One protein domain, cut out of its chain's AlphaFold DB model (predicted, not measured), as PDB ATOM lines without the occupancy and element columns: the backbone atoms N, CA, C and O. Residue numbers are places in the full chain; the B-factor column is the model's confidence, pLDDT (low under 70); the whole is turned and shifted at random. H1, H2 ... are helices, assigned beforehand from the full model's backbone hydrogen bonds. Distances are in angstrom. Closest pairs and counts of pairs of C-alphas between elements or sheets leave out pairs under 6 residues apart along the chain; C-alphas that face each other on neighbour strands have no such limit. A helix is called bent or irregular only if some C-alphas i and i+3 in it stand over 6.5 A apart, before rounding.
ATOM      1  N   THR A   2     178.407 195.576 142.518       25.89
ATOM      2  CA  THR A   2     177.001 195.408 142.876       25.89
ATOM      3  C   THR A   2     176.935 195.047 144.362       25.89
ATOM      4  O   THR A   2     177.529 194.036 144.733       25.89
ATOM      5  N   PRO A   3     176.255 195.817 145.228       27.66
ATOM      6  CA  PRO A   3     175.825 195.317 146.520       27.66
ATOM      7  C   PRO A   3     174.442 194.707 146.306       27.66
ATOM      8  O   PRO A   3     173.423 195.390 146.331       27.66
ATOM      9  N   THR A   4     174.419 193.422 145.984       34.59
ATOM     10  CA  THR A   4     173.194 192.637 145.818       34.59
ATOM     11  C   THR A   4     173.282 191.514 146.842       34.59
ATOM     12  O   THR A   4     174.316 190.857 146.926       34.59
ATOM     13  N   ILE A   5     172.197 191.314 147.593       34.75
ATOM     14  CA  ILE A   5     171.919 190.111 148.390       34.75
ATOM     15  C   ILE A   5     172.774 189.980 149.663       34.75
ATOM     16  O   ILE A   5     173.765 189.266 149.695       34.75
ATOM     17  N   HIS A   6     172.360 190.645 150.748       29.41
ATOM     18  CA  HIS A   6     172.623 190.148 152.117       29.41
ATOM     19  C   HIS A   6     171.713 190.757 153.204       29.41
ATOM     20  O   HIS A   6     171.707 190.264 154.333       29.41
ATOM     21  N   TYR A   7     170.907 191.777 152.881       33.09
ATOM     22  CA  TYR A   7     169.923 192.354 153.810       33.09
ATOM     23  C   TYR A   7     168.506 191.761 153.674       33.09
ATOM     24  O   TYR A   7     167.822 191.621 154.683       33.09
ATOM     25  N   GLU A   8     168.089 191.330 152.478       39.03
ATOM     26  CA  GLU A   8     166.742 190.776 152.220       39.03
ATOM     27  C   GLU A   8     166.505 189.431 152.929       39.03
ATOM     28  O   GLU A   8     165.506 189.269 153.630       39.03
ATOM     29  N   GLU A   9     167.470 188.503 152.872       33.75
ATOM     30  CA  GLU A   9     167.405 187.254 153.651       33.75
ATOM     31  C   GLU A   9     167.445 187.508 155.162       33.75
ATOM     32  O   GLU A   9     166.858 186.745 155.925       33.75
ATOM     33  N   ASN A  10     168.122 188.569 155.615       37.97
ATOM     34  CA  ASN A  10     168.232 188.885 157.038       37.97
ATOM     35  C   ASN A  10     166.963 189.532 157.594       37.97
ATOM     36  O   ASN A  10     166.657 189.299 158.755       37.97
ATOM     37  N   PHE A  11     166.203 190.290 156.804       42.00
ATOM     38  CA  PHE A  11     164.965 190.922 157.267       42.00
ATOM     39  C   PHE A  11     163.820 189.909 157.406       42.00
ATOM     40  O   PHE A  11     163.179 189.836 158.455       42.00
ATOM     41  N   ALA A  12     163.631 189.053 156.394       38.12
ATOM     42  CA  ALA A  12     162.682 187.944 156.467       38.12
ATOM     43  C   ALA A  12     163.074 186.945 157.576       38.12
ATOM     44  O   ALA A  12     162.228 186.549 158.376       38.12
ATOM     45  N   ARG A  13     164.371 186.620 157.727       34.66
ATOM     46  CA  ARG A  13     164.850 185.777 158.840       34.66
ATOM     47  C   ARG A  13     164.747 186.448 160.211       34.66
ATOM     48  O   ARG A  13     164.454 185.751 161.176       34.66
ATOM     49  N   GLN A  14     164.954 187.760 160.339       38.78
ATOM     50  CA  GLN A  14     164.802 188.473 161.618       38.78
ATOM     51  C   GLN A  14     163.345 188.520 162.091       38.78
ATOM     52  O   GLN A  14     163.110 188.465 163.298       38.78
ATOM     53  N   LEU A  15     162.383 188.543 161.163       39.41
ATOM     54  CA  LEU A  15     160.955 188.396 161.463       39.41
ATOM     55  C   LEU A  15     160.574 186.976 161.914       39.41
ATOM     56  O   LEU A  15     159.654 186.823 162.711       39.41
ATOM     57  N   VAL A  16     161.298 185.952 161.448       36.84
ATOM     58  CA  VAL A  16     161.024 184.529 161.726       36.84
ATOM     59  C   VAL A  16     161.793 183.984 162.949       36.84
ATOM     60  O   VAL A  16     161.360 183.005 163.551       36.84
ATOM     61  N   LEU A  17     162.914 184.591 163.369       31.09
ATOM     62  CA  LEU A  17     163.864 183.965 164.314       31.09
ATOM     63  C   LEU A  17     164.003 184.614 165.700       31.09
ATOM     64  O   LEU A  17     164.881 184.196 166.457       31.09
ATOM     65  N   ASN A  18     163.190 185.604 166.084       33.56
ATOM     66  CA  ASN A  18     163.397 186.296 167.363       33.56
ATOM     67  C   ASN A  18     162.168 186.260 168.302       33.56
ATOM     68  O   ASN A  18     161.357 187.186 168.300       33.56
ATOM     69  N   PRO A  19     162.049 185.238 169.179       35.53
ATOM     70  CA  PRO A  19     160.960 185.113 170.161       35.53
ATOM     71  C   PRO A  19     160.911 186.277 171.169       35.53
ATOM     72  O   PRO A  19     159.875 186.562 171.776       35.53
ATOM     73  N   SER A  20     162.036 186.976 171.347       32.94
ATOM     74  CA  SER A  20     162.169 188.170 172.192       32.94
ATOM     75  C   SER A  20     161.623 189.457 171.547       32.94
ATOM     76  O   SER A  20     161.417 190.437 172.260       32.94
ATOM     77  N   ILE A  21     161.319 189.452 170.241       40.34
ATOM     78  CA  ILE A  21     160.608 190.529 169.515       40.34
ATOM     79  C   ILE A  21     159.088 190.248 169.514       40.34
ATOM     80  O   ILE A  21     158.325 190.754 168.708       40.34
ATOM     81  N   SER A  22     158.581 189.501 170.496       35.81
ATOM     82  CA  SER A  22     157.140 189.319 170.746       35.81
ATOM     83  C   SER A  22     156.404 190.606 171.178       35.81
ATOM     84  O   SER A  22     155.239 190.556 171.569       35.81
ATOM     85  N   ARG A  23     157.068 191.771 171.139       34.59
ATOM     86  CA  ARG A  23     156.523 193.068 171.576       34.59
ATOM     87  C   ARG A  23     156.715 194.236 170.607       34.59
ATOM     88  O   ARG A  23     156.157 195.292 170.884       34.59
ATOM     89  N   GLN A  24     157.466 194.094 169.513       41.06
ATOM     90  CA  GLN A  24     157.493 195.134 168.478       41.06
ATOM     91  C   GLN A  24     156.531 194.719 167.375       41.06
ATOM     92  O   GLN A  24     156.716 193.692 166.730       41.06
ATOM     93  N   PHE A  25     155.468 195.503 167.212       47.25
ATOM     94  CA  PHE A  25     154.528 195.330 166.116       47.25
ATOM     95  C   PHE A  25     155.296 195.401 164.788       47.25
ATOM     96  O   PHE A  25     156.179 196.243 164.631       47.25
ATOM     97  N   LEU A  26     154.900 194.610 163.788       51.69
ATOM     98  CA  LEU A  26     155.363 194.755 162.397       51.69
ATOM     99  C   LEU A  26     155.209 196.194 161.831       51.69
ATOM    100  O   LEU A  26     155.835 196.540 160.833       51.69
ATOM    101  N   PHE A  27     154.420 197.049 162.494       48.72
ATOM    102  CA  PHE A  27     154.213 198.473 162.189       48.72
ATOM    103  C   PHE A  27     155.289 199.423 162.746       48.72
ATOM    104  O   PHE A  27     155.305 200.602 162.393       48.72
ATOM    105  N   ASP A  28     156.192 198.934 163.601       43.47
ATOM    106  CA  ASP A  28     157.266 199.728 164.216       43.47
ATOM    107  C   ASP A  28     158.591 199.675 163.441       43.47
ATOM    108  O   ASP A  28     159.577 200.289 163.856       43.47
ATOM    109  N   VAL A  29     158.627 198.970 162.309       47.78
ATOM    110  CA  VAL A  29     159.843 198.811 161.511       47.78
ATOM    111  C   VAL A  29     160.029 200.010 160.580       47.78
ATOM    112  O   VAL A  29     159.155 200.338 159.779       47.78
ATOM    113  N   HIS A  30     161.174 200.688 160.683       44.00
ATOM    114  CA  HIS A  30     161.564 201.726 159.730       44.00
ATOM    115  C   HIS A  30     162.124 201.078 158.467       44.00
ATOM    116  O   HIS A  30     163.203 200.493 158.488       44.00
ATOM    117  N   PHE A  31     161.406 201.216 157.359       48.12
ATOM    118  CA  PHE A  31     161.915 200.855 156.042       48.12
ATOM    119  C   PHE A  31     162.657 202.053 155.442       48.12
ATOM    120  O   PHE A  31     162.148 203.178 155.445       48.12
ATOM    121  N   GLU A  32     163.868 201.831 154.929       43.66
ATOM    122  CA  GLU A  32     164.641 202.885 154.268       43.66
ATOM    123  C   GLU A  32     163.915 203.378 153.004       43.66
ATOM    124  O   GLU A  32     163.535 202.600 152.123       43.66
ATOM    125  N   LYS A  33     163.705 204.699 152.907       41.03
ATOM    126  CA  LYS A  33     163.108 205.335 151.724       41.03
ATOM    127  C   LYS A  33     163.996 205.084 150.499       41.03
ATOM    128  O   LYS A  33     165.141 205.520 150.481       41.03
ATOM    129  N   GLY A  34     163.431 204.467 149.458       43.69
ATOM    130  CA  GLY A  34     164.061 204.341 148.135       43.69
ATOM    131  C   GLY A  34     164.475 202.927 147.711       43.69
ATOM    132  O   GLY A  34     164.952 202.775 146.592       43.69
ATOM    133  N   VAL A  35     164.275 201.908 148.554       42.62
ATOM    134  CA  VAL A  35     164.642 200.510 148.237       42.62
ATOM    135  C   VAL A  35     163.500 199.736 147.556       42.62
ATOM    136  O   VAL A  35     163.748 198.781 146.830       42.62
ATOM    137  N   TYR A  36     162.250 200.180 147.717       47.28
ATOM    138  CA  TYR A  36     161.063 199.429 147.298       47.28
ATOM    139  C   TYR A  36     160.222 200.183 146.260       47.28
ATOM    140  O   TYR A  36     160.104 201.407 146.300       47.28
ATOM    141  N   VAL A  37     159.594 199.431 145.349       44.00
ATOM    142  CA  VAL A  37     158.651 199.946 144.331       44.00
ATOM    143  C   VAL A  37     157.284 200.303 144.949       44.00
ATOM    144  O   VAL A  37     156.511 201.065 144.370       44.00
ATOM    145  N   LEU A  38     156.990 199.784 146.145       50.38
ATOM    146  CA  LEU A  38     155.763 200.017 146.908       50.38
ATOM    147  C   LEU A  38     156.039 200.946 148.108       50.38
ATOM    148  O   LEU A  38     157.163 200.950 148.617       50.38
ATOM    149  N   PRO A  39     155.043 201.721 148.593       51.38
ATOM    150  CA  PRO A  39     155.179 202.427 149.863       51.38
ATOM    151  C   PRO A  39     155.485 201.401 150.950       51.38
ATOM    152  O   PRO A  39     154.799 200.391 151.066       51.38
ATOM    153  N   ALA A  40     156.546 201.634 151.711       54.34
ATOM    154  CA  ALA A  40     156.945 200.685 152.725       54.34
ATOM    155  C   ALA A  40     156.011 200.774 153.954       54.34
ATOM    156  O   ALA A  40     155.547 201.872 154.278       54.34
ATOM    157  N   PRO A  41     155.713 199.651 154.634       53.59
ATOM    158  CA  PRO A  41     154.939 199.653 155.879       53.59
ATOM    159  C   PRO A  41     155.596 200.563 156.930       53.59
ATOM    160  O   PRO A  41     156.808 200.742 156.913       53.59
ATOM    161  N   GLY A  42     154.844 201.148 157.862       54.66
ATOM    162  CA  GLY A  42     155.459 201.945 158.926       54.66
ATOM    163  C   GLY A  42     154.494 202.876 159.646       54.66
ATOM    164  O   GLY A  42     153.334 203.007 159.270       54.66
ATOM    165  N   LYS A  43     155.003 203.566 160.673       54.44
ATOM    166  CA  LYS A  43     154.223 204.374 161.632       54.44
ATOM    167  C   LYS A  43     153.270 205.412 161.025       54.44
ATOM    168  O   LYS A  43     152.277 205.744 161.664       54.44
ATOM    169  N   ASP A  44     153.548 205.896 159.816       65.38
ATOM    170  CA  ASP A  44     152.741 206.918 159.131       65.38
ATOM    171  C   ASP A  44     151.598 206.332 158.276       65.38
ATOM    172  O   ASP A  44     150.817 207.075 157.682       65.38
ATOM    173  N   VAL A  45     151.483 205.003 158.186       70.12
ATOM    174  CA  VAL A  45     150.442 204.325 157.406       70.12
ATOM    175  C   VAL A  45     149.198 204.100 158.281       70.12
ATOM    176  O   VAL A  45     149.309 203.617 159.409       70.12
ATOM    177  N   PRO A  46     147.975 204.398 157.801       80.88
ATOM    178  CA  PRO A  46     146.758 204.060 158.536       80.88
ATOM    179  C   PRO A  46     146.674 202.561 158.847       80.88
ATOM    180  O   PRO A  46     147.056 201.722 158.034       80.88
ATOM    181  N   PHE A  47     146.143 202.197 160.018       85.25
ATOM    182  CA  PHE A  47     146.116 200.804 160.493       85.25
ATOM    183  C   PHE A  47     145.581 199.822 159.437       85.25
ATOM    184  O   PHE A  47     146.272 198.873 159.087       85.25
ATOM    185  N   TRP A  48     144.404 200.091 158.862       88.12
ATOM    186  CA  TRP A  48     143.775 199.215 157.864       88.12
ATOM    187  C   TRP A  48     144.561 199.113 156.551       88.12
ATOM    188  O   TRP A  48     144.534 198.074 155.895       88.12
ATOM    189  N   ASN A  49     145.323 200.149 156.199       87.44
ATOM    190  CA  ASN A  49     146.115 200.187 154.972       87.44
ATOM    191  C   ASN A  49     147.355 199.290 155.056       87.44
ATOM    192  O   ASN A  49     147.828 198.803 154.028       87.44
ATOM    193  N   HIS A  50     147.848 199.014 156.267       84.81
ATOM    194  CA  HIS A  50     148.958 198.090 156.457       84.81
ATOM    195  C   HIS A  50     148.643 196.679 155.962       84.81
ATOM    196  O   HIS A  50     149.533 196.023 155.431       84.81
ATOM    197  N   LEU A  51     147.391 196.231 156.107       90.00
ATOM    198  CA  LEU A  51     146.939 194.930 155.616       90.00
ATOM    199  C   LEU A  51     147.201 194.785 154.119       90.00
ATOM    200  O   LEU A  51     147.827 193.822 153.697       90.00
ATOM    201  N   CYS A  52     146.812 195.791 153.335       90.31
ATOM    202  CA  CYS A  52     147.074 195.821 151.903       90.31
ATOM    203  C   CYS A  52     148.579 195.921 151.616       90.31
ATOM    204  O   CYS A  52     149.157 195.037 150.991       90.31
ATOM    205  N   ILE A  53     149.242 196.964 152.112       84.69
ATOM    206  CA  ILE A  53     150.635 197.263 151.750       84.69
ATOM    207  C   ILE A  53     151.577 196.101 152.091       84.69
ATOM    208  O   ILE A  53     152.387 195.692 151.257       84.69
ATOM    209  N   PHE A  54     151.446 195.531 153.291       85.38
ATOM    210  CA  PHE A  54     152.313 194.446 153.740       85.38
ATOM    211  C   PHE A  54     152.037 193.149 152.977       85.38
ATOM    212  O   PHE A  54     152.976 192.480 152.555       85.38
ATOM    213  N   THR A  55     150.770 192.811 152.720       90.25
ATOM    214  CA  THR A  55     150.429 191.634 151.911       90.25
ATOM    215  C   THR A  55     151.026 191.721 150.507       90.25
ATOM    216  O   THR A  55     151.608 190.750 150.026       90.25
ATOM    217  N   TYR A  56     150.944 192.883 149.860       87.88
ATOM    218  CA  TYR A  56     151.527 193.083 148.535       87.88
ATOM    219  C   TYR A  56     153.053 192.996 148.540       87.88
ATOM    220  O   TYR A  56     153.629 192.396 147.632       87.88
ATOM    221  N   PHE A  57     153.698 193.539 149.575       84.31
ATOM    222  CA  PHE A  57     155.134 193.386 149.789       84.31
ATOM    223  C   PHE A  57     155.529 191.906 149.912       84.31
ATOM    224  O   PHE A  57     156.378 191.439 149.156       84.31
ATOM    225  N   LEU A  58     154.859 191.139 150.781       85.88
ATOM    226  CA  LEU A  58     155.126 189.705 150.938       85.88
ATOM    227  C   LEU A  58     154.942 188.933 149.628       85.88
ATOM    228  O   LEU A  58     155.720 188.026 149.339       85.88
ATOM    229  N   ILE A  59     153.932 189.294 148.827       88.06
ATOM    230  CA  ILE A  59     153.688 188.637 147.542       88.06
ATOM    231  C   ILE A  59     154.806 188.921 146.542       88.06
ATOM    232  O   ILE A  59     155.277 187.992 145.880       88.06
ATOM    233  N   ASN A  60     155.225 190.184 146.441       84.31
ATOM    234  CA  ASN A  60     156.274 190.616 145.525       84.31
ATOM    235  C   ASN A  60     157.625 189.965 145.856       84.31
ATOM    236  O   ASN A  60     158.291 189.443 144.966       84.31
ATOM    237  N   GLU A  61     157.968 189.919 147.145       82.25
ATOM    238  CA  GLU A  61     159.216 189.325 147.641       82.25
ATOM    239  C   GLU A  61     159.154 187.795 147.778       82.25
ATOM    240  O   GLU A  61     160.151 187.157 148.102       82.25
ATOM    241  N   LYS A  62     157.991 187.182 147.512       84.25
ATOM    242  CA  LYS A  62     157.735 185.737 147.668       84.25
ATOM    243  C   LYS A  62     157.961 185.207 149.092       84.25
ATOM    244  O   LYS A  62     158.190 184.015 149.281       84.25
ATOM    245  N   SER A  63     157.826 186.068 150.095       84.50
ATOM    246  CA  SER A  63     157.999 185.752 151.520       84.50
ATOM    247  C   SER A  63     156.692 185.246 152.149       84.50
ATOM    248  O   SER A  63     156.193 185.810 153.122       84.50
ATOM    249  N   TYR A  64     156.087 184.208 151.564       87.75
ATOM    250  CA  TYR A  64     154.736 183.741 151.926       87.75
ATOM    251  C   TYR A  64     154.625 183.229 153.364       87.75
ATOM    252  O   TYR A  64     153.612 183.457 154.020       87.75
ATOM    253  N   GLU A  65     155.682 182.601 153.879       83.44
ATOM    254  CA  GLU A  65     155.757 182.084 155.252       83.44
ATOM    255  C   GLU A  65     155.499 183.143 156.335       83.44
ATOM    256  O   GLU A  65     154.952 182.829 157.390       83.44
ATOM    257  N   ALA A  66     155.830 184.408 156.067       83.56
ATOM    258  CA  ALA A  66     155.639 185.500 157.017       83.56
ATOM    259  C   ALA A  66     154.177 185.978 157.104       83.56
ATOM    260  O   ALA A  66     153.829 186.734 158.016       83.56
ATOM    261  N   PHE A  67     153.310 185.557 156.174       89.31
ATOM    262  CA  PHE A  67     151.921 186.012 156.135       89.31
ATOM    263  C   PHE A  67     151.126 185.555 157.359       89.31
ATOM    264  O   PHE A  67     150.334 186.339 157.871       89.31
ATOM    265  N   GLU A  68     151.353 184.338 157.861       86.62
ATOM    266  CA  GLU A  68     150.599 183.812 159.005       86.62
ATOM    267  C   GLU A  68     150.793 184.682 160.251       86.62
ATOM    268  O   GLU A  68     149.831 185.186 160.833       86.62
ATOM    269  N   SER A  69     152.056 184.942 160.602       84.38
ATOM    270  CA  SER A  69     152.406 185.775 161.749       84.38
ATOM    271  C   SER A  69     151.914 187.210 161.582       84.38
ATOM    272  O   SER A  69     151.437 187.813 162.543       84.38
ATOM    273  N   PHE A  70     151.996 187.764 160.369       86.62
ATOM    274  CA  PHE A  70     151.454 189.089 160.081       86.62
ATOM    275  C   PHE A  70     149.935 189.142 160.276       86.62
ATOM    276  O   PHE A  70     149.417 190.041 160.939       86.62
ATOM    277  N   HIS A  71     149.225 188.172 159.711       89.06
ATOM    278  CA  HIS A  71     147.775 188.096 159.743       89.06
ATOM    279  C   HIS A  71     147.246 187.945 161.179       89.06
ATOM    280  O   HIS A  71     146.312 188.645 161.575       89.06
ATOM    281  N   GLU A  72     147.890 187.103 161.992       85.56
ATOM    282  CA  GLU A  72     147.571 186.940 163.413       85.56
ATOM    283  C   GLU A  72     147.821 188.230 164.210       85.56
ATOM    284  O   GLU A  72     146.962 188.672 164.978       85.56
ATOM    285  N   GLN A  73     148.963 188.893 163.996       83.69
ATOM    286  CA  GLN A  73     149.262 190.178 164.637       83.69
ATOM    287  C   GLN A  73     148.243 191.258 164.260       83.69
ATOM    288  O   GLN A  73     147.809 192.026 165.123       83.69
ATOM    289  N   PHE A  74     147.832 191.307 162.990       87.44
ATOM    290  CA  PHE A  74     146.814 192.240 162.518       87.44
ATOM    291  C   PHE A  74     145.470 191.994 163.215       87.44
ATOM    292  O   PHE A  74     144.885 192.927 163.772       87.44
ATOM    293  N   ALA A  75     145.014 190.738 163.260       87.00
ATOM    294  CA  ALA A  75     143.772 190.347 163.928       87.00
ATOM    295  C   ALA A  75     143.796 190.666 165.436       87.00
ATOM    296  O   ALA A  75     142.862 191.276 165.962       87.00
ATOM    297  N   ASN A  76     144.900 190.357 166.121       83.81
ATOM    298  CA  ASN A  76     145.095 190.701 167.531       83.81
ATOM    299  C   ASN A  76     145.105 192.220 167.758       83.81
ATOM    300  O   ASN A  76     144.587 192.700 168.767       83.81
ATOM    301  N   GLY A  77     145.644 192.996 166.814       82.25
ATOM    302  CA  GLY A  77     145.601 194.457 166.838       82.25
ATOM    303  C   GLY A  77     144.181 195.029 166.786       82.25
ATOM    304  O   GLY A  77     143.917 196.047 167.428       82.25
ATOM    305  N   ILE A  78     143.254 194.365 166.088       85.56
ATOM    306  CA  ILE A  78     141.834 194.745 166.067       85.56
ATOM    307  C   ILE A  78     141.202 194.508 167.440       85.56
ATOM    308  O   ILE A  78     140.595 195.423 167.999       85.56
ATOM    309  N   ILE A  79     141.377 193.302 167.990       82.00
ATOM    310  CA  ILE A  79     140.751 192.868 169.248       82.00
ATOM    311  C   ILE A  79     141.280 193.690 170.428       82.00
ATOM    312  O   ILE A  79     140.507 194.316 171.152       82.00
ATOM    313  N   ASN A  80     142.604 193.756 170.588       77.25
ATOM    314  CA  ASN A  80     143.240 194.378 171.751       77.25
ATOM    315  C   ASN A  80     143.021 195.892 171.824       77.25
ATOM    316  O   ASN A  80     143.083 196.471 172.904       77.25
ATOM    317  N   GLN A  81     142.783 196.542 170.683       76.38
ATOM    318  CA  GLN A  81     142.573 197.990 170.609       76.38
ATOM    319  C   GLN A  81     141.120 198.354 170.278       76.38
ATOM    320  O   GLN A  81     140.838 199.524 170.026       76.38
ATOM    321  N   SER A  82     140.204 197.373 170.279       78.06
ATOM    322  CA  SER A  82     138.776 197.552 169.962       78.06
ATOM    323  C   SER A  82     138.544 198.379 168.690       78.06
ATOM    324  O   SER A  82     137.684 199.261 168.642       78.06
ATOM    325  N   ARG A  83     139.355 198.137 167.652       83.50
ATOM    326  CA  ARG A  83     139.313 198.934 166.420       83.50
ATOM    327  C   ARG A  83     138.064 198.597 165.620       83.50
ATOM    328  O   ARG A  83     137.796 197.436 165.329       83.50
ATOM    329  N   THR A  84     137.344 199.627 165.192       87.31
ATOM    330  CA  THR A  84     136.192 199.488 164.301       87.31
ATOM    331  C   THR A  84     136.574 199.852 162.868       87.31
ATOM    332  O   THR A  84     137.322 200.798 162.605       87.31
ATOM    333  N   LEU A  85     136.083 199.061 161.918       90.50
ATOM    334  CA  LEU A  85     136.257 199.314 160.493       90.50
ATOM    335  C   LEU A  85     135.129 200.236 160.018       90.50
ATOM    336  O   LEU A  85     133.972 199.820 160.004       90.50
ATOM    337  N   SER A  86     135.458 201.473 159.648       91.75
ATOM    338  CA  SER A  86     134.513 202.417 159.040       91.75
ATOM    339  C   SER A  86     134.393 202.191 157.530       91.75
ATOM    340  O   SER A  86     135.282 201.609 156.903       91.75
ATOM    341  N   LEU A  87     133.310 202.698 156.931       91.12
ATOM    342  CA  LEU A  87     133.111 202.693 155.478       91.12
ATOM    343  C   LEU A  87     134.247 203.417 154.731       91.12
ATOM    344  O   LEU A  87     134.675 202.980 153.665       91.12
ATOM    345  N   GLU A  88     134.738 204.526 155.286       91.06
ATOM    346  CA  GLU A  88     135.836 205.319 154.716       91.06
ATOM    347  C   GLU A  88     137.140 204.517 154.683       91.06
ATOM    348  O   GLU A  88     137.750 204.394 153.622       91.06
ATOM    349  N   ASN A  89     137.496 203.884 155.806       91.00
ATOM    350  CA  ASN A  89     138.682 203.035 155.911       91.00
ATOM    351  C   ASN A  89     138.613 201.853 154.938       91.00
ATOM    352  O   ASN A  89     139.604 201.525 154.289       91.00
ATOM    353  N   LEU A  90     137.442 201.219 154.807       91.88
ATOM    354  CA  LEU A  90     137.275 200.104 153.880       91.88
ATOM    355  C   LEU A  90     137.384 200.571 152.417       91.88
ATOM    356  O   LEU A  90     138.001 199.894 151.595       91.88
ATOM    357  N   ASN A  91     136.839 201.743 152.078       90.75
ATOM    358  CA  ASN A  91     136.968 202.312 150.735       90.75
ATOM    359  C   ASN A  91     138.419 202.667 150.396       90.75
ATOM    360  O   ASN A  91     138.872 202.406 149.281       90.75
ATOM    361  N   GLU A  92     139.148 203.259 151.338       90.50
ATOM    362  CA  GLU A  92     140.566 203.573 151.174       90.50
ATOM    363  C   GLU A  92     141.404 202.299 150.998       90.50
ATOM    364  O   GLU A  92     142.198 202.208 150.059       90.50
ATOM    365  N   PHE A  93     141.132 201.273 151.808       92.56
ATOM    366  CA  PHE A  93     141.741 199.953 151.674       92.56
ATOM    367  C   PHE A  93     141.563 199.375 150.261       92.56
ATOM    368  O   PHE A  93     142.539 198.941 149.645       92.56
ATOM    369  N   PHE A  94     140.350 199.412 149.694       92.88
ATOM    370  CA  PHE A  94     140.116 198.903 148.336       92.88
ATOM    371  C   PHE A  94     140.753 199.764 147.243       92.88
ATOM    372  O   PHE A  94     141.225 199.215 146.245       92.88
ATOM    373  N   LYS A  95     140.825 201.090 147.420       90.94
ATOM    374  CA  LYS A  95     141.588 201.966 146.512       90.94
ATOM    375  C   LYS A  95     143.062 201.571 146.488       90.94
ATOM    376  O   LYS A  95     143.635 201.433 145.409       90.94
ATOM    377  N   LEU A  96     143.660 201.318 147.653       89.81
ATOM    378  CA  LEU A  96     145.041 200.844 147.743       89.81
ATOM    379  C   LEU A  96     145.216 199.461 147.122       89.81
ATOM    380  O   LEU A  96     146.141 199.277 146.334       89.81
ATOM    381  N   CYS A  97     144.309 198.519 147.401       91.50
ATOM    382  CA  CYS A  97     144.331 197.200 146.763       91.50
ATOM    383  C   CYS A  97     144.333 197.339 145.241       91.50
ATOM    384  O   CYS A  97     145.158 196.728 144.569       91.50
ATOM    385  N   ARG A  98     143.466 198.190 144.680       88.69
ATOM    386  CA  ARG A  98     143.402 198.403 143.232       88.69
ATOM    387  C   ARG A  98     144.676 199.030 142.666       88.69
ATOM    388  O   ARG A  98     145.113 198.607 141.592       88.69
ATOM    389  N   ASN A  99     145.244 200.012 143.364       85.12
ATOM    390  CA  ASN A  99     146.463 200.708 142.949       85.12
ATOM    391  C   ASN A  99     147.678 199.775 142.954       85.12
ATOM    392  O   ASN A  99     148.493 199.819 142.036       85.12
ATOM    393  N   HIS A 100     147.783 198.911 143.963       82.50
ATOM    394  CA  HIS A 100     148.902 197.983 144.096       82.50
ATOM    395  C   HIS A 100     148.708 196.683 143.310       82.50
ATOM    396  O   HIS A 100     149.705 196.031 143.004       82.50
ATOM    397  N   PHE A 101     147.476 196.340 142.896       83.81
ATOM    398  CA  PHE A 101     147.173 195.129 142.114       83.81
ATOM    399  C   PHE A 101     148.111 194.935 140.917       83.81
ATOM    400  O   PHE A 101     148.649 193.848 140.716       83.81
ATOM    401  N   ALA A 102     148.380 196.012 140.172       78.44
ATOM    402  CA  ALA A 102     149.235 195.981 138.986       78.44
ATOM    403  C   ALA A 102     150.673 195.496 139.267       78.44
ATOM    404  O   ALA A 102     151.317 194.951 138.373       78.44
ATOM    405  N   ALA A 103     151.180 195.666 140.496       74.31
ATOM    406  CA  ALA A 103     152.527 195.234 140.868       74.31
ATOM    407  C   ALA A 103     152.655 193.704 140.944       74.31
ATOM    408  O   ALA A 103     153.719 193.163 140.653       74.31
ATOM    409  N   ILE A 104     151.571 193.004 141.289       76.94
ATOM    410  CA  ILE A 104     151.568 191.543 141.457       76.94
ATOM    411  C   ILE A 104     150.793 190.814 140.357       76.94
ATOM    412  O   ILE A 104     150.916 189.599 140.241       76.94
ATOM    413  N   GLU A 105     150.048 191.533 139.508       79.88
ATOM    414  CA  GLU A 105     149.184 190.986 138.449       79.88
ATOM    415  C   GLU A 105     149.889 189.952 137.556       79.88
ATOM    416  O   GLU A 105     149.298 188.943 137.189       79.88
ATOM    417  N   ARG A 106     151.181 190.139 137.261       78.44
ATOM    418  CA  ARG A 106     151.971 189.198 136.441       78.44
ATOM    419  C   ARG A 106     152.326 187.891 137.156       78.44
ATOM    420  O   ARG A 106     152.606 186.896 136.495       78.44
ATOM    421  N   ILE A 107     152.357 187.903 138.485       78.25
ATOM    422  CA  ILE A 107     152.705 186.752 139.330       78.25
ATOM    423  C   ILE A 107     151.449 185.903 139.598       78.25
ATOM    424  O   ILE A 107     151.546 184.683 139.714       78.25
ATOM    425  N   MET A 108     150.274 186.538 139.642       77.44
ATOM    426  CA  MET A 108     149.011 185.940 140.085       77.44
ATOM    427  C   MET A 108     148.552 184.675 139.337       77.44
ATOM    428  O   MET A 108     148.216 183.710 140.023       77.44
ATOM    429  N   PRO A 109     148.537 184.607 137.987       73.25
ATOM    430  CA  PRO A 109     147.902 183.490 137.277       73.25
ATOM    431  C   PRO A 109     148.544 182.128 137.556       73.25
ATOM    432  O   PRO A 109     147.891 181.099 137.433       73.25
ATOM    433  N   ASN A 110     149.822 182.120 137.949       74.38
ATOM    434  CA  ASN A 110     150.616 180.904 138.134       74.38
ATOM    435  C   ASN A 110     151.043 180.682 139.592       74.38
ATOM    436  O   ASN A 110     151.881 179.821 139.854       74.38
ATOM    437  N   ASN A 111     150.522 181.469 140.540       86.44
ATOM    438  CA  ASN A 111     150.977 181.435 141.926       86.44
ATOM    439  C   ASN A 111     149.824 181.219 142.907       86.44
ATOM    440  O   ASN A 111     149.139 182.150 143.335       86.44
ATOM    441  N   LEU A 112     149.650 179.951 143.275       89.12
ATOM    442  CA  LEU A 112     148.590 179.500 144.167       89.12
ATOM    443  C   LEU A 112     148.675 180.131 145.560       89.12
ATOM    444  O   LEU A 112     147.648 180.495 146.131       89.12
ATOM    445  N   GLU A 113     149.887 180.290 146.093       90.69
ATOM    446  CA  GLU A 113     150.091 180.862 147.425       90.69
ATOM    447  C   GLU A 113     149.742 182.344 147.471       90.69
ATOM    448  O   GLU A 113     149.037 182.788 148.376       90.69
ATOM    449  N   ALA A 114     150.129 183.100 146.443       91.31
ATOM    450  CA  ALA A 114     149.728 184.497 146.321       91.31
ATOM    451  C   ALA A 114     148.194 184.647 146.268       91.31
ATOM    452  O   ALA A 114     147.640 185.521 146.936       91.31
ATOM    453  N   LEU A 115     147.492 183.767 145.536       91.62
ATOM    454  CA  LEU A 115     146.023 183.750 145.496       91.62
ATOM    455  C   LEU A 115     145.409 183.443 146.865       91.62
ATOM    456  O   LEU A 115     144.506 184.163 147.294       91.62
ATOM    457  N   LYS A 116     145.909 182.419 147.572       92.94
ATOM    458  CA  LYS A 116     145.453 182.100 148.934       92.94
ATOM    459  C   LYS A 116     145.652 183.291 149.867       92.94
ATOM    460  O   LYS A 116     144.716 183.667 150.565       92.94
ATOM    461  N   ILE A 117     146.824 183.925 149.841       94.25
ATOM    462  CA  ILE A 117     147.137 185.093 150.669       94.25
ATOM    463  C   ILE A 117     146.190 186.263 150.376       94.25
ATOM    464  O   ILE A 117     145.657 186.846 151.317       94.25
ATOM    465  N   LEU A 118     145.919 186.587 149.107       93.69
ATOM    466  CA  LEU A 118     144.995 187.676 148.761       93.69
ATOM    467  C   LEU A 118     143.564 187.414 149.238       93.69
ATOM    468  O   LEU A 118     142.889 188.347 149.668       93.69
ATOM    469  N   VAL A 119     143.099 186.162 149.192       94.94
ATOM    470  CA  VAL A 119     141.799 185.793 149.769       94.94
ATOM    471  C   VAL A 119     141.835 185.940 151.286       94.94
ATOM    472  O   VAL A 119     140.986 186.618 151.860       94.94
ATOM    473  N   ARG A 120     142.834 185.350 151.946       95.50
ATOM    474  CA  ARG A 120     142.973 185.354 153.410       95.50
ATOM    475  C   ARG A 120     143.150 186.763 153.980       95.50
ATOM    476  O   ARG A 120     142.637 187.038 155.060       95.50
ATOM    477  N   MET A 121     143.776 187.678 153.234       95.06
ATOM    478  CA  MET A 121     143.886 189.104 153.570       95.06
ATOM    479  C   MET A 121     142.514 189.751 153.801       95.06
ATOM    480  O   MET A 121     142.410 190.699 154.564       95.06
ATOM    481  N   MET A 122     141.446 189.243 153.187       95.38
ATOM    482  CA  MET A 122     140.097 189.780 153.372       95.38
ATOM    483  C   MET A 122     139.436 189.320 154.672       95.38
ATOM    484  O   MET A 122     138.435 189.903 155.080       95.38
ATOM    485  N   SER A 123     139.966 188.288 155.328       95.00
ATOM    486  CA  SER A 123     139.331 187.639 156.477       95.00
ATOM    487  C   SER A 123     139.202 188.481 157.760       95.00
ATOM    488  O   SER A 123     138.164 188.373 158.411       95.00
ATOM    489  N   PRO A 124     140.154 189.364 158.135       92.56
ATOM    490  CA  PRO A 124     140.044 190.154 159.359       92.56
ATOM    491  C   PRO A 124     139.157 191.399 159.179       92.56
ATOM    492  O   PRO A 124     138.939 192.153 160.128       92.56
ATOM    493  N   LEU A 125     138.642 191.646 157.968       91.00
ATOM    494  CA  LEU A 125     137.744 192.760 157.684       91.00
ATOM    495  C   LEU A 125     136.331 192.406 158.167       91.00
ATOM    496  O   LEU A 125     135.605 191.657 157.520       91.00
ATOM    497  N   LEU A 126     135.934 192.949 159.319       85.88
ATOM    498  CA  LEU A 126     134.611 192.723 159.910       85.88
ATOM    499  C   LEU A 126     133.532 193.529 159.168       85.88
ATOM    500  O   LEU A 126     133.163 194.636 159.582       85.88
ATOM    501  N   ILE A 127     133.045 192.980 158.055       89.50
ATOM    502  CA  ILE A 127     131.996 193.595 157.237       89.50
ATOM    503  C   ILE A 127     130.656 193.525 157.971       89.50
ATOM    504  O   ILE A 127     130.221 192.474 158.432       89.50
ATOM    505  N   ASN A 128     129.984 194.666 158.066       90.50
ATOM    506  CA  ASN A 128     128.652 194.804 158.635       90.50
ATOM    507  C   ASN A 128     127.885 195.917 157.908       90.50
ATOM    508  O   ASN A 128     128.416 196.619 157.048       90.50
ATOM    509  N   ARG A 129     126.620 196.126 158.278       87.12
ATOM    510  CA  ARG A 129     125.752 197.104 157.608       87.12
ATOM    511  C   ARG A 129     126.288 198.544 157.651       87.12
ATOM    512  O   ARG A 129     125.988 199.314 156.748       87.12
ATOM    513  N   ALA A 130     127.056 198.918 158.677       87.81
ATOM    514  CA  ALA A 130     127.574 200.277 158.842       87.81
ATOM    515  C   ALA A 130     128.807 200.573 157.972       87.81
ATOM    516  O   ALA A 130     129.095 201.739 157.711       87.81
ATOM    517  N   ASN A 131     129.539 199.545 157.532       89.12
ATOM    518  CA  ASN A 131     130.743 199.704 156.715       89.12
ATOM    519  C   ASN A 131     130.664 199.022 155.343       89.12
ATOM    520  O   ASN A 131     131.612 199.135 154.568       89.12
ATOM    521  N   MET A 132     129.550 198.351 155.032       87.06
ATOM    522  CA  MET A 132     129.335 197.692 153.749       87.06
ATOM    523  C   MET A 132     129.474 198.687 152.599       87.06
ATOM    524  O   MET A 132     128.809 199.724 152.556       87.06
ATOM    525  N   ILE A 133     130.337 198.352 151.646       80.38
ATOM    526  CA  ILE A 133     130.612 199.205 150.497       80.38
ATOM    527  C   ILE A 133     129.607 198.939 149.383       80.38
ATOM    528  O   ILE A 133     129.569 197.856 148.793       80.38
ATOM    529  N   VAL A 134     128.874 199.990 149.035       73.06
ATOM    530  CA  VAL A 134     127.953 200.033 147.901       73.06
ATOM    531  C   VAL A 134     128.575 200.894 146.801       73.06
ATOM    532  O   VAL A 134     129.009 202.011 147.064       73.06
ATOM    533  N   GLN A 135     128.627 200.373 145.574       75.94
ATOM    534  CA  GLN A 135     129.027 201.085 144.348       75.94
ATOM    535  C   GLN A 135     130.470 201.631 144.302       75.94
ATOM    536  O   GLN A 135     130.773 202.509 143.499       75.94
ATOM    537  N   SER A 136     131.398 201.100 145.102       85.81
ATOM    538  CA  SER A 136     132.815 201.472 144.974       85.81
ATOM    539  C   SER A 136     133.457 200.791 143.771       85.81
ATOM    540  O   SER A 136     133.679 199.581 143.776       85.81
ATOM    541  N   GLU A 137     133.808 201.583 142.760       86.19
ATOM    542  CA  GLU A 137     134.486 201.113 141.548       86.19
ATOM    543  C   GLU A 137     135.794 200.370 141.867       86.19
ATOM    544  O   GLU A 137     136.045 199.290 141.336       86.19
ATOM    545  N   ALA A 138     136.605 200.895 142.795       88.31
ATOM    546  CA  ALA A 138     137.867 200.266 143.183       88.31
ATOM    547  C   ALA A 138     137.655 198.866 143.783       88.31
ATOM    548  O   ALA A 138     138.364 197.927 143.416       88.31
ATOM    549  N   ALA A 139     136.655 198.720 144.661       89.75
ATOM    550  CA  ALA A 139     136.297 197.430 145.242       89.75
ATOM    551  C   ALA A 139     135.755 196.476 144.171       89.75
ATOM    552  O   ALA A 139     136.200 195.334 144.084       89.75
ATOM    553  N   GLN A 140     134.848 196.953 143.313       87.19
ATOM    554  CA  GLN A 140     134.264 196.153 142.236       87.19
ATOM    555  C   GLN A 140     135.335 195.617 141.282       87.19
ATOM    556  O   GLN A 140     135.344 194.419 141.002       87.19
ATOM    557  N   LEU A 141     136.268 196.458 140.830       86.44
ATOM    558  CA  LEU A 141     137.346 196.050 139.928       86.44
ATOM    559  C   LEU A 141     138.288 195.038 140.588       86.44
ATOM    560  O   LEU A 141     138.531 193.976 140.018       86.44
ATOM    561  N   PHE A 142     138.786 195.337 141.793       90.06
ATOM    562  CA  PHE A 142     139.701 194.443 142.509       90.06
ATOM    563  C   PHE A 142     139.071 193.065 142.756       90.06
ATOM    564  O   PHE A 142     139.661 192.041 142.411       90.06
ATOM    565  N   ILE A 143     137.846 193.036 143.291       91.56
ATOM    566  CA  ILE A 143     137.141 191.789 143.608       91.56
ATOM    567  C   ILE A 143     136.850 190.992 142.337       91.56
ATOM    568  O   ILE A 143     137.016 189.777 142.332       91.56
ATOM    569  N   SER A 144     136.459 191.651 141.245       88.25
ATOM    570  CA  SER A 144     136.155 190.957 139.986       88.25
ATOM    571  C   SER A 144     137.384 190.283 139.383       88.25
ATOM    572  O   SER A 144     137.281 189.153 138.907       88.25
ATOM    573  N   ILE A 145     138.544 190.945 139.425       88.00
ATOM    574  CA  ILE A 145     139.799 190.360 138.939       88.00
ATOM    575  C   ILE A 145     140.206 189.177 139.826       88.00
ATOM    576  O   ILE A 145     140.505 188.096 139.318       88.00
ATOM    577  N   LEU A 146     140.157 189.350 141.149       90.69
ATOM    578  CA  LEU A 146     140.539 188.301 142.091       90.69
ATOM    579  C   LEU A 146     139.624 187.069 141.988       90.69
ATOM    580  O   LEU A 146     140.121 185.948 141.882       90.69
ATOM    581  N   LEU A 147     138.299 187.258 141.953       91.75
ATOM    582  CA  LEU A 147     137.339 186.160 141.802       91.75
ATOM    583  C   LEU A 147     137.503 185.421 140.470       91.75
ATOM    584  O   LEU A 147     137.279 184.215 140.428       91.75
ATOM    585  N   ARG A 148     137.938 186.093 139.397       89.88
ATOM    586  CA  ARG A 148     138.223 185.435 138.113       89.88
ATOM    587  C   ARG A 148     139.389 184.464 138.211       89.88
ATOM    588  O   ARG A 148     139.237 183.308 137.831       89.88
ATOM    589  N   HIS A 149     140.501 184.893 138.800       89.50
ATOM    590  CA  HIS A 149     141.636 184.000 139.022       89.50
ATOM    591  C   HIS A 149     141.299 182.855 139.984       89.50
ATOM    592  O   HIS A 149     141.735 181.724 139.778       89.50
ATOM    593  N   ILE A 150     140.471 183.116 141.001       90.44
ATOM    594  CA  ILE A 150     139.962 182.059 141.883       90.44
ATOM    595  C   ILE A 150     139.105 181.071 141.094       90.44
ATOM    596  O   ILE A 150     139.279 179.873 141.269       90.44
ATOM    597  N   ALA A 151     138.210 181.533 140.220       89.94
ATOM    598  CA  ALA A 151     137.352 180.661 139.422       89.94
ATOM    599  C   ALA A 151     138.154 179.771 138.452       89.94
ATOM    600  O   ALA A 151     137.807 178.603 138.273       89.94
ATOM    601  N   GLU A 152     139.230 180.299 137.862       87.81
ATOM    602  CA  GLU A 152     140.149 179.558 136.984       87.81
ATOM    603  C   GLU A 152     140.971 178.509 137.756       87.81
ATOM    604  O   GLU A 152     141.155 177.392 137.276       87.81
ATOM    605  N   GLY A 153     141.429 178.843 138.969       85.38
ATOM    606  CA  GLY A 153     142.281 177.992 139.810       85.38
ATOM    607  C   GLY A 153     141.564 177.227 140.930       85.38
ATOM    608  O   GLY A 153     142.234 176.630 141.774       85.38
ATOM    609  N   LEU A 154     140.227 177.245 140.976       88.06
ATOM    610  CA  LEU A 154     139.447 176.893 142.172       88.06
ATOM    611  C   LEU A 154     139.778 175.505 142.720       88.06
ATOM    612  O   LEU A 154     139.984 175.347 143.919       88.06
ATOM    613  N   GLN A 155     139.850 174.504 141.843       87.69
ATOM    614  CA  GLN A 155     140.098 173.121 142.244       87.69
ATOM    615  C   GLN A 155     141.497 172.945 142.850       87.69
ATOM    616  O   GLN A 155     141.643 172.268 143.866       87.69
ATOM    617  N   ALA A 156     142.514 173.588 142.267       89.38
ATOM    618  CA  ALA A 156     143.875 173.557 142.792       89.38
ATOM    619  C   ALA A 156     143.962 174.268 144.150       89.38
ATOM    620  O   ALA A 156     144.553 173.728 145.083       89.38
ATOM    621  N   ILE A 157     143.315 175.435 144.283       90.12
ATOM    622  CA  ILE A 157     143.260 176.190 145.545       90.12
ATOM    623  C   ILE A 157     142.592 175.338 146.623       90.12
ATOM    624  O   ILE A 157     143.140 175.171 147.708       90.12
ATOM    625  N   TRP A 158     141.434 174.753 146.313       89.19
ATOM    626  CA  TRP A 158     140.640 173.991 147.270       89.19
ATOM    627  C   TRP A 158     141.375 172.767 147.828       89.19
ATOM    628  O   TRP A 158     141.266 172.483 149.019       89.19
ATOM    629  N   ILE A 159     142.141 172.067 146.983       88.56
ATOM    630  CA  ILE A 159     142.953 170.909 147.386       88.56
ATOM    631  C   ILE A 159     144.160 171.341 148.229       88.56
ATOM    632  O   ILE A 159     144.530 170.641 149.168       88.56
ATOM    633  N   ALA A 160     144.775 172.481 147.909       89.75
ATOM    634  CA  ALA A 160     145.999 172.940 148.563       89.75
ATOM    635  C   ALA A 160     145.780 173.650 149.912       89.75
ATOM    636  O   ALA A 160     146.753 173.899 150.624       89.75
ATOM    637  N   ILE A 161     144.540 174.008 150.268       91.19
ATOM    638  CA  ILE A 161     144.233 174.633 151.563       91.19
ATOM    639  C   ILE A 161     144.291 173.587 152.678       91.19
ATOM    640  O   ILE A 161     143.405 172.729 152.813       91.19
ATOM    641  N   ILE A 162     145.309 173.725 153.523       90.56
ATOM    642  CA  ILE A 162     145.467 172.943 154.751       90.56
ATOM    643  C   ILE A 162     144.470 173.397 155.829       90.56
ATOM    644  O   ILE A 162     143.946 174.513 155.793       90.56
ATOM    645  N   ASP A 163     144.199 172.534 156.811       88.56
ATOM    646  CA  ASP A 163     143.175 172.781 157.838       88.56
ATOM    647  C   ASP A 163     143.413 174.062 158.653       88.56
ATOM    648  O   ASP A 163     142.456 174.767 158.974       88.56
ATOM    649  N   SER A 164     144.673 174.410 158.942       90.69
ATOM    650  CA  SER A 164     145.014 175.632 159.684       90.69
ATOM    651  C   SER A 164     144.697 176.915 158.910       90.69
ATOM    652  O   SER A 164     144.360 177.931 159.512       90.69
ATOM    653  N   GLU A 165     144.748 176.879 157.576       92.31
ATOM    654  CA  GLU A 165     144.444 178.033 156.723       92.31
ATOM    655  C   GLU A 165     142.936 178.202 156.494       92.31
ATOM    656  O   GLU A 165     142.467 179.323 156.255       92.31
ATOM    657  N   TRP A 166     142.176 177.099 156.576       93.69
ATOM    658  CA  TRP A 166     140.779 177.010 156.144       93.69
ATOM    659  C   TRP A 166     139.896 178.112 156.723       93.69
ATOM    660  O   TRP A 166     139.182 178.770 155.970       93.69
ATOM    661  N   ALA A 167     139.963 178.354 158.034       93.81
ATOM    662  CA  ALA A 167     139.103 179.340 158.683       93.81
ATOM    663  C   ALA A 167     139.295 180.745 158.084       93.81
ATOM    664  O   ALA A 167     138.326 181.371 157.660       93.81
ATOM    665  N   SER A 168     140.543 181.208 157.980       94.69
ATOM    666  CA  SER A 168     140.858 182.518 157.394       94.69
ATOM    667  C   SER A 168     140.536 182.583 155.898       94.69
ATOM    668  O   SER A 168     139.987 183.575 155.425       94.69
ATOM    669  N   PHE A 169     140.804 181.514 155.142       95.31
ATOM    670  CA  PHE A 169     140.474 181.477 153.720       95.31
ATOM    671  C   PHE A 169     138.960 181.572 153.497       95.31
ATOM    672  O   PHE A 169     138.503 182.361 152.673       95.31
ATOM    673  N   ARG A 170     138.178 180.807 154.265       95.06
ATOM    674  CA  ARG A 170     136.716 180.788 154.203       95.06
ATOM    675  C   ARG A 170     136.124 182.168 154.480       95.06
ATOM    676  O   ARG A 170     135.340 182.642 153.664       95.06
ATOM    677  N   GLU A 171     136.493 182.818 155.587       95.50
ATOM    678  CA  GLU A 171     135.973 184.160 155.913       95.50
ATOM    679  C   GLU A 171     136.384 185.197 154.857       95.50
ATOM    680  O   GLU A 171     135.572 186.016 154.430       95.50
ATOM    681  N   GLY A 172     137.624 185.118 154.361       95.94
ATOM    682  CA  GLY A 172     138.097 185.988 153.289       95.94
ATOM    683  C   GLY A 172     137.302 185.823 151.989       95.94
ATOM    684  O   GLY A 172     136.882 186.811 151.383       95.94
ATOM    685  N   LEU A 173     137.029 184.578 151.588       95.81
ATOM    686  CA  LEU A 173     136.221 184.279 150.409       95.81
ATOM    687  C   LEU A 173     134.765 184.724 150.599       95.81
ATOM    688  O   LEU A 173     134.203 185.337 149.695       95.81
ATOM    689  N   ILE A 174     134.169 184.497 151.773       95.69
ATOM    690  CA  ILE A 174     132.816 184.975 152.098       95.69
ATOM    691  C   ILE A 174     132.728 186.494 151.943       95.69
ATOM    692  O   ILE A 174     131.810 186.974 151.279       95.69
ATOM    693  N   ASN A 175     133.696 187.246 152.472       93.88
ATOM    694  CA  ASN A 175     133.737 188.703 152.346       93.88
ATOM    695  C   ASN A 175     133.781 189.157 150.876       93.88
ATOM    696  O   ASN A 175     133.027 190.047 150.478       93.88
ATOM    697  N   LEU A 176     134.609 188.513 150.046       93.88
ATOM    698  CA  LEU A 176     134.697 188.806 148.611       93.88
ATOM    699  C   LEU A 176     133.378 188.527 147.879       93.88
ATOM    700  O   LEU A 176     132.877 189.391 147.155       93.88
ATOM    701  N   LEU A 177     132.805 187.335 148.076       92.94
ATOM    702  CA  LEU A 177     131.549 186.933 147.437       92.94
ATOM    703  C   LEU A 177     130.391 187.825 147.894       92.94
ATOM    704  O   LEU A 177     129.572 188.236 147.076       92.94
ATOM    705  N   CYS A 178     130.350 188.174 149.178       91.69
ATOM    706  CA  CYS A 178     129.319 189.018 149.759       91.69
ATOM    707  C   CYS A 178     129.335 190.437 149.173       91.69
ATOM    708  O   CYS A 178     128.306 190.915 148.690       91.69
ATOM    709  N   ILE A 179     130.506 191.087 149.124       89.62
ATOM    710  CA  ILE A 179     130.639 192.411 148.500       89.62
ATOM    711  C   ILE A 179     130.275 192.344 147.012       89.62
ATOM    712  O   ILE A 179     129.630 193.265 146.501       89.62
ATOM    713  N   LYS A 180     130.662 191.271 146.305       88.81
ATOM    714  CA  LYS A 180     130.329 191.112 144.883       88.81
ATOM    715  C   LYS A 180     128.823 190.966 144.665       88.81
ATOM    716  O   LYS A 180     128.285 191.646 143.799       88.81
ATOM    717  N   LEU A 181     128.148 190.130 145.458       87.12
ATOM    718  CA  LEU A 181     126.701 189.911 145.363       87.12
ATOM    719  C   LEU A 181     125.890 191.159 145.712       87.12
ATOM    720  O   LEU A 181     124.848 191.379 145.107       87.12
ATOM    721  N   HIS A 182     126.373 191.986 146.638       82.88
ATOM    722  CA  HIS A 182     125.710 193.234 147.018       82.88
ATOM    723  C   HIS A 182     125.836 194.344 145.955       82.88
ATOM    724  O   HIS A 182     125.020 195.261 145.892       82.88
ATOM    725  N   ASN A 183     126.864 194.283 145.103       75.69
ATOM    726  CA  ASN A 183     127.148 195.276 144.068       75.69
ATOM    727  C   ASN A 183     126.537 194.862 142.712       75.69
ATOM    728  O   ASN A 183     127.231 194.384 141.818       75.69
ATOM    729  N   HIS A 184     125.223 195.068 142.561       63.44
ATOM    730  CA  HIS A 184     124.355 194.619 141.450       63.44
ATOM    731  C   HIS A 184     124.589 195.253 140.058       63.44
ATOM    732  O   HIS A 184     123.655 195.358 139.263       63.44
ATOM    733  N   ASN A 185     125.800 195.697 139.718       54.31
ATOM    734  CA  ASN A 185     125.987 196.562 138.546       54.31
ATOM    735  C   ASN A 185     125.919 195.849 137.174       54.31
ATOM    736  O   ASN A 185     125.771 196.538 136.167       54.31
ATOM    737  N   SER A 186     125.949 194.510 137.080       54.59
ATOM    738  CA  SER A 186     125.663 193.804 135.813       54.59
ATOM    739  C   SER A 186     125.272 192.327 135.999       54.59
ATOM    740  O   SER A 186     125.786 191.646 136.886       54.59
ATOM    741  N   LYS A 187     124.375 191.815 135.135       56.34
ATOM    742  CA  LYS A 187     123.953 190.395 135.113       56.34
ATOM    743  C   LYS A 187     125.093 189.432 134.748       56.34
ATOM    744  O   LYS A 187     125.083 188.286 135.185       56.34
ATOM    745  N   GLU A 188     126.068 189.874 133.954       57.00
ATOM    746  CA  GLU A 188     127.184 189.027 133.511       57.00
ATOM    747  C   GLU A 188     128.216 188.803 134.622       57.00
ATOM    748  O   GLU A 188     128.704 187.689 134.800       57.00
ATOM    749  N   GLU A 189     128.507 189.819 135.438       57.72
ATOM    750  CA  GLU A 189     129.492 189.687 136.515       57.72
ATOM    751  C   GLU A 189     128.959 188.969 137.759       57.72
ATOM    752  O   GLU A 189     129.752 188.470 138.559       57.72
ATOM    753  N   SER A 190     127.637 188.884 137.942       60.53
ATOM    754  CA  SER A 190     127.049 188.061 139.002       60.53
ATOM    755  C   SER A 190     127.256 186.562 138.784       60.53
ATOM    756  O   SER A 190     127.294 185.819 139.763       60.53
ATOM    757  N   ASN A 191     127.440 186.114 137.537       72.25
ATOM    758  CA  ASN A 191     127.578 184.689 137.219       72.25
ATOM    759  C   ASN A 191     128.843 184.075 137.826       72.25
ATOM    760  O   ASN A 191     128.806 182.935 138.276       72.25
ATOM    761  N   ILE A 192     129.926 184.849 137.964       83.00
ATOM    762  CA  ILE A 192     131.201 184.324 138.472       83.00
ATOM    763  C   ILE A 192     131.115 183.831 139.921       83.00
ATOM    764  O   ILE A 192     131.776 182.865 140.292       83.00
ATOM    765  N   VAL A 193     130.280 184.471 140.748       87.19
ATOM    766  CA  VAL A 193     130.069 184.056 142.141       87.19
ATOM    767  C   VAL A 193     129.411 182.682 142.178       87.19
ATOM    768  O   VAL A 193     129.874 181.789 142.886       87.19
ATOM    769  N   PHE A 194     128.353 182.494 141.392       84.88
ATOM    770  CA  PHE A 194     127.632 181.227 141.349       84.88
ATOM    771  C   PHE A 194     128.435 180.135 140.643       84.88
ATOM    772  O   PHE A 194     128.389 178.988 141.082       84.88
ATOM    773  N   ASP A 195     129.250 180.479 139.647       85.62
ATOM    774  CA  ASP A 195     130.207 179.556 139.034       85.62
ATOM    775  C   ASP A 195     131.210 179.024 140.062       85.62
ATOM    776  O   ASP A 195     131.491 177.828 140.084       85.62
ATOM    777  N   ILE A 196     131.730 179.885 140.945       90.06
ATOM    778  CA  ILE A 196     132.605 179.450 142.040       90.06
ATOM    779  C   ILE A 196     131.832 178.514 142.971       90.06
ATOM    780  O   ILE A 196     132.263 177.386 143.193       90.06
ATOM    781  N   LEU A 197     130.681 178.953 143.487       90.44
ATOM    782  CA  LEU A 197     129.918 178.203 144.490       90.44
ATOM    783  C   LEU A 197     129.441 176.829 143.992       90.44
ATOM    784  O   LEU A 197     129.411 175.873 144.767       90.44
ATOM    785  N   THR A 198     129.079 176.715 142.713       86.19
ATOM    786  CA  THR A 198     128.610 175.460 142.102       86.19
ATOM    787  C   THR A 198     129.747 174.487 141.793       86.19
ATOM    788  O   THR A 198     129.539 173.278 141.876       86.19
ATOM    789  N   LYS A 199     130.954 174.987 141.494       88.75
ATOM    790  CA  LYS A 199     132.155 174.172 141.233       88.75
ATOM    791  C   LYS A 199     132.871 173.695 142.499       88.75
ATOM    792  O   LYS A 199     133.790 172.882 142.400       88.75
ATOM    793  N   LEU A 200     132.481 174.181 143.680       87.88
ATOM    794  CA  LEU A 200     133.040 173.702 144.943       87.88
ATOM    795  C   LEU A 200     132.742 172.201 145.138       87.88
ATOM    796  O   LEU A 200     131.581 171.790 145.006       87.88
ATOM    797  N   PRO A 201     133.744 171.380 145.508       85.12
ATOM    798  CA  PRO A 201     133.523 169.975 145.842       85.12
ATOM    799  C   PRO A 201     132.483 169.808 146.954       85.12
ATOM    800  O   PRO A 201     132.451 170.587 147.909       85.12
ATOM    801  N   GLU A 202     131.624 168.795 146.838       81.06
ATOM    802  CA  GLU A 202     130.646 168.475 147.880       81.06
ATOM    803  C   GLU A 202     131.334 168.053 149.184       81.06
ATOM    804  O   GLU A 202     132.359 167.371 149.177       81.06
TER     805      GLU A 202
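AT A GLANCE: This is residues 2 to 202 of the 497 residues of the protein "Hypothetical protein" of Adineta ricciae (UniProt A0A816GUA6). Helices follow one another along the longest axis of the domain: H1 at one end, then four nearly aligned helices, H2, H3, H4 and H5, then a bundle of H6, H7 and H8 at the other end, with H6 and H7 set steeply on H5. H1 is joined loosely, with residues 2 to 7 and 17 to 24 sticking out. The printed part has 201 residues with eight named helices, H1 to H8 in chain order, and no named strand; the class is all helix. It is compact, with a radius of gyration of the C-alphas of 17.2 A, and spans 52 by 35 by 33 A.

IN THESE COORDINATES: H1, residues 8 to 16, begins at C-alpha 8 (166.742, 190.776, 152.220). H2 is residues 47 to 60, 20.8 A long, and H3 residues 66 to 80, 21.2 A. H4, residues 87 to 104, is 25.7 A long, has a kink of 29 degrees near residue 98 and is only just irregular: C-alphas 99 and 102 are 6.8 A apart. H5 is residues 112 to 120. H6, residues 137 to 160, is 31.2 A long, with a kink of 78 degrees near residue 153, and is irregular, with C-alphas 152 and 155 8.3 A apart. H7, residues 163 to 182, is 29.0 A long and irregular, with C-alphas 164 and 167 7.0 A apart. H8, residues 187 to 199, ends at C-alpha 199 (132.155, 174.172, 141.233).

HOW THE PARTS SIT: H1 only just touches H3, at residue 66 alone, with 3 pairs of C-alphas within 8 A; the closest are Val 16 and Ala 66, 7.2 A. H2 and H3 form a helical hairpin at a shallow tilt of 5 degrees; their closest C-alphas are Leu 58 and Phe 67, 7.1 A. H2 touches H4, the same way at a shallow tilt of 12 degrees, closest at the C-alphas of Asn 49 and Phe 93, 5.5 A. H5 touches H7 residues 168 to 176 at a steep tilt of 66 degrees, closest at the C-alphas of Arg 120 and Phe 169, 4.6 A. H6, H7 and H8 are an up-and-down bundle, each running against the one before. H6 touches H8 with residues 144 to 154 alone, closest at the C-alphas of Ala 151 and Ile 196, 5.6 A. Every O i to N i+4 pair is within hydrogen-bond range in H1, H3 and H5, against 8 of 10 in H2, 11 of 14 in H4, 18 of 20 in H6, 14 of 16 in H7 and 5 of 9 in H8.

THE WHOLE: The C-alphas farthest apart, Thr 2 and Lys 187, are 53.8 A apart. The printed part has no cut. The links H1 to H2 and H5 to H6 are long. Residues 2 to 44 and 184 to 190 have pLDDT under 70.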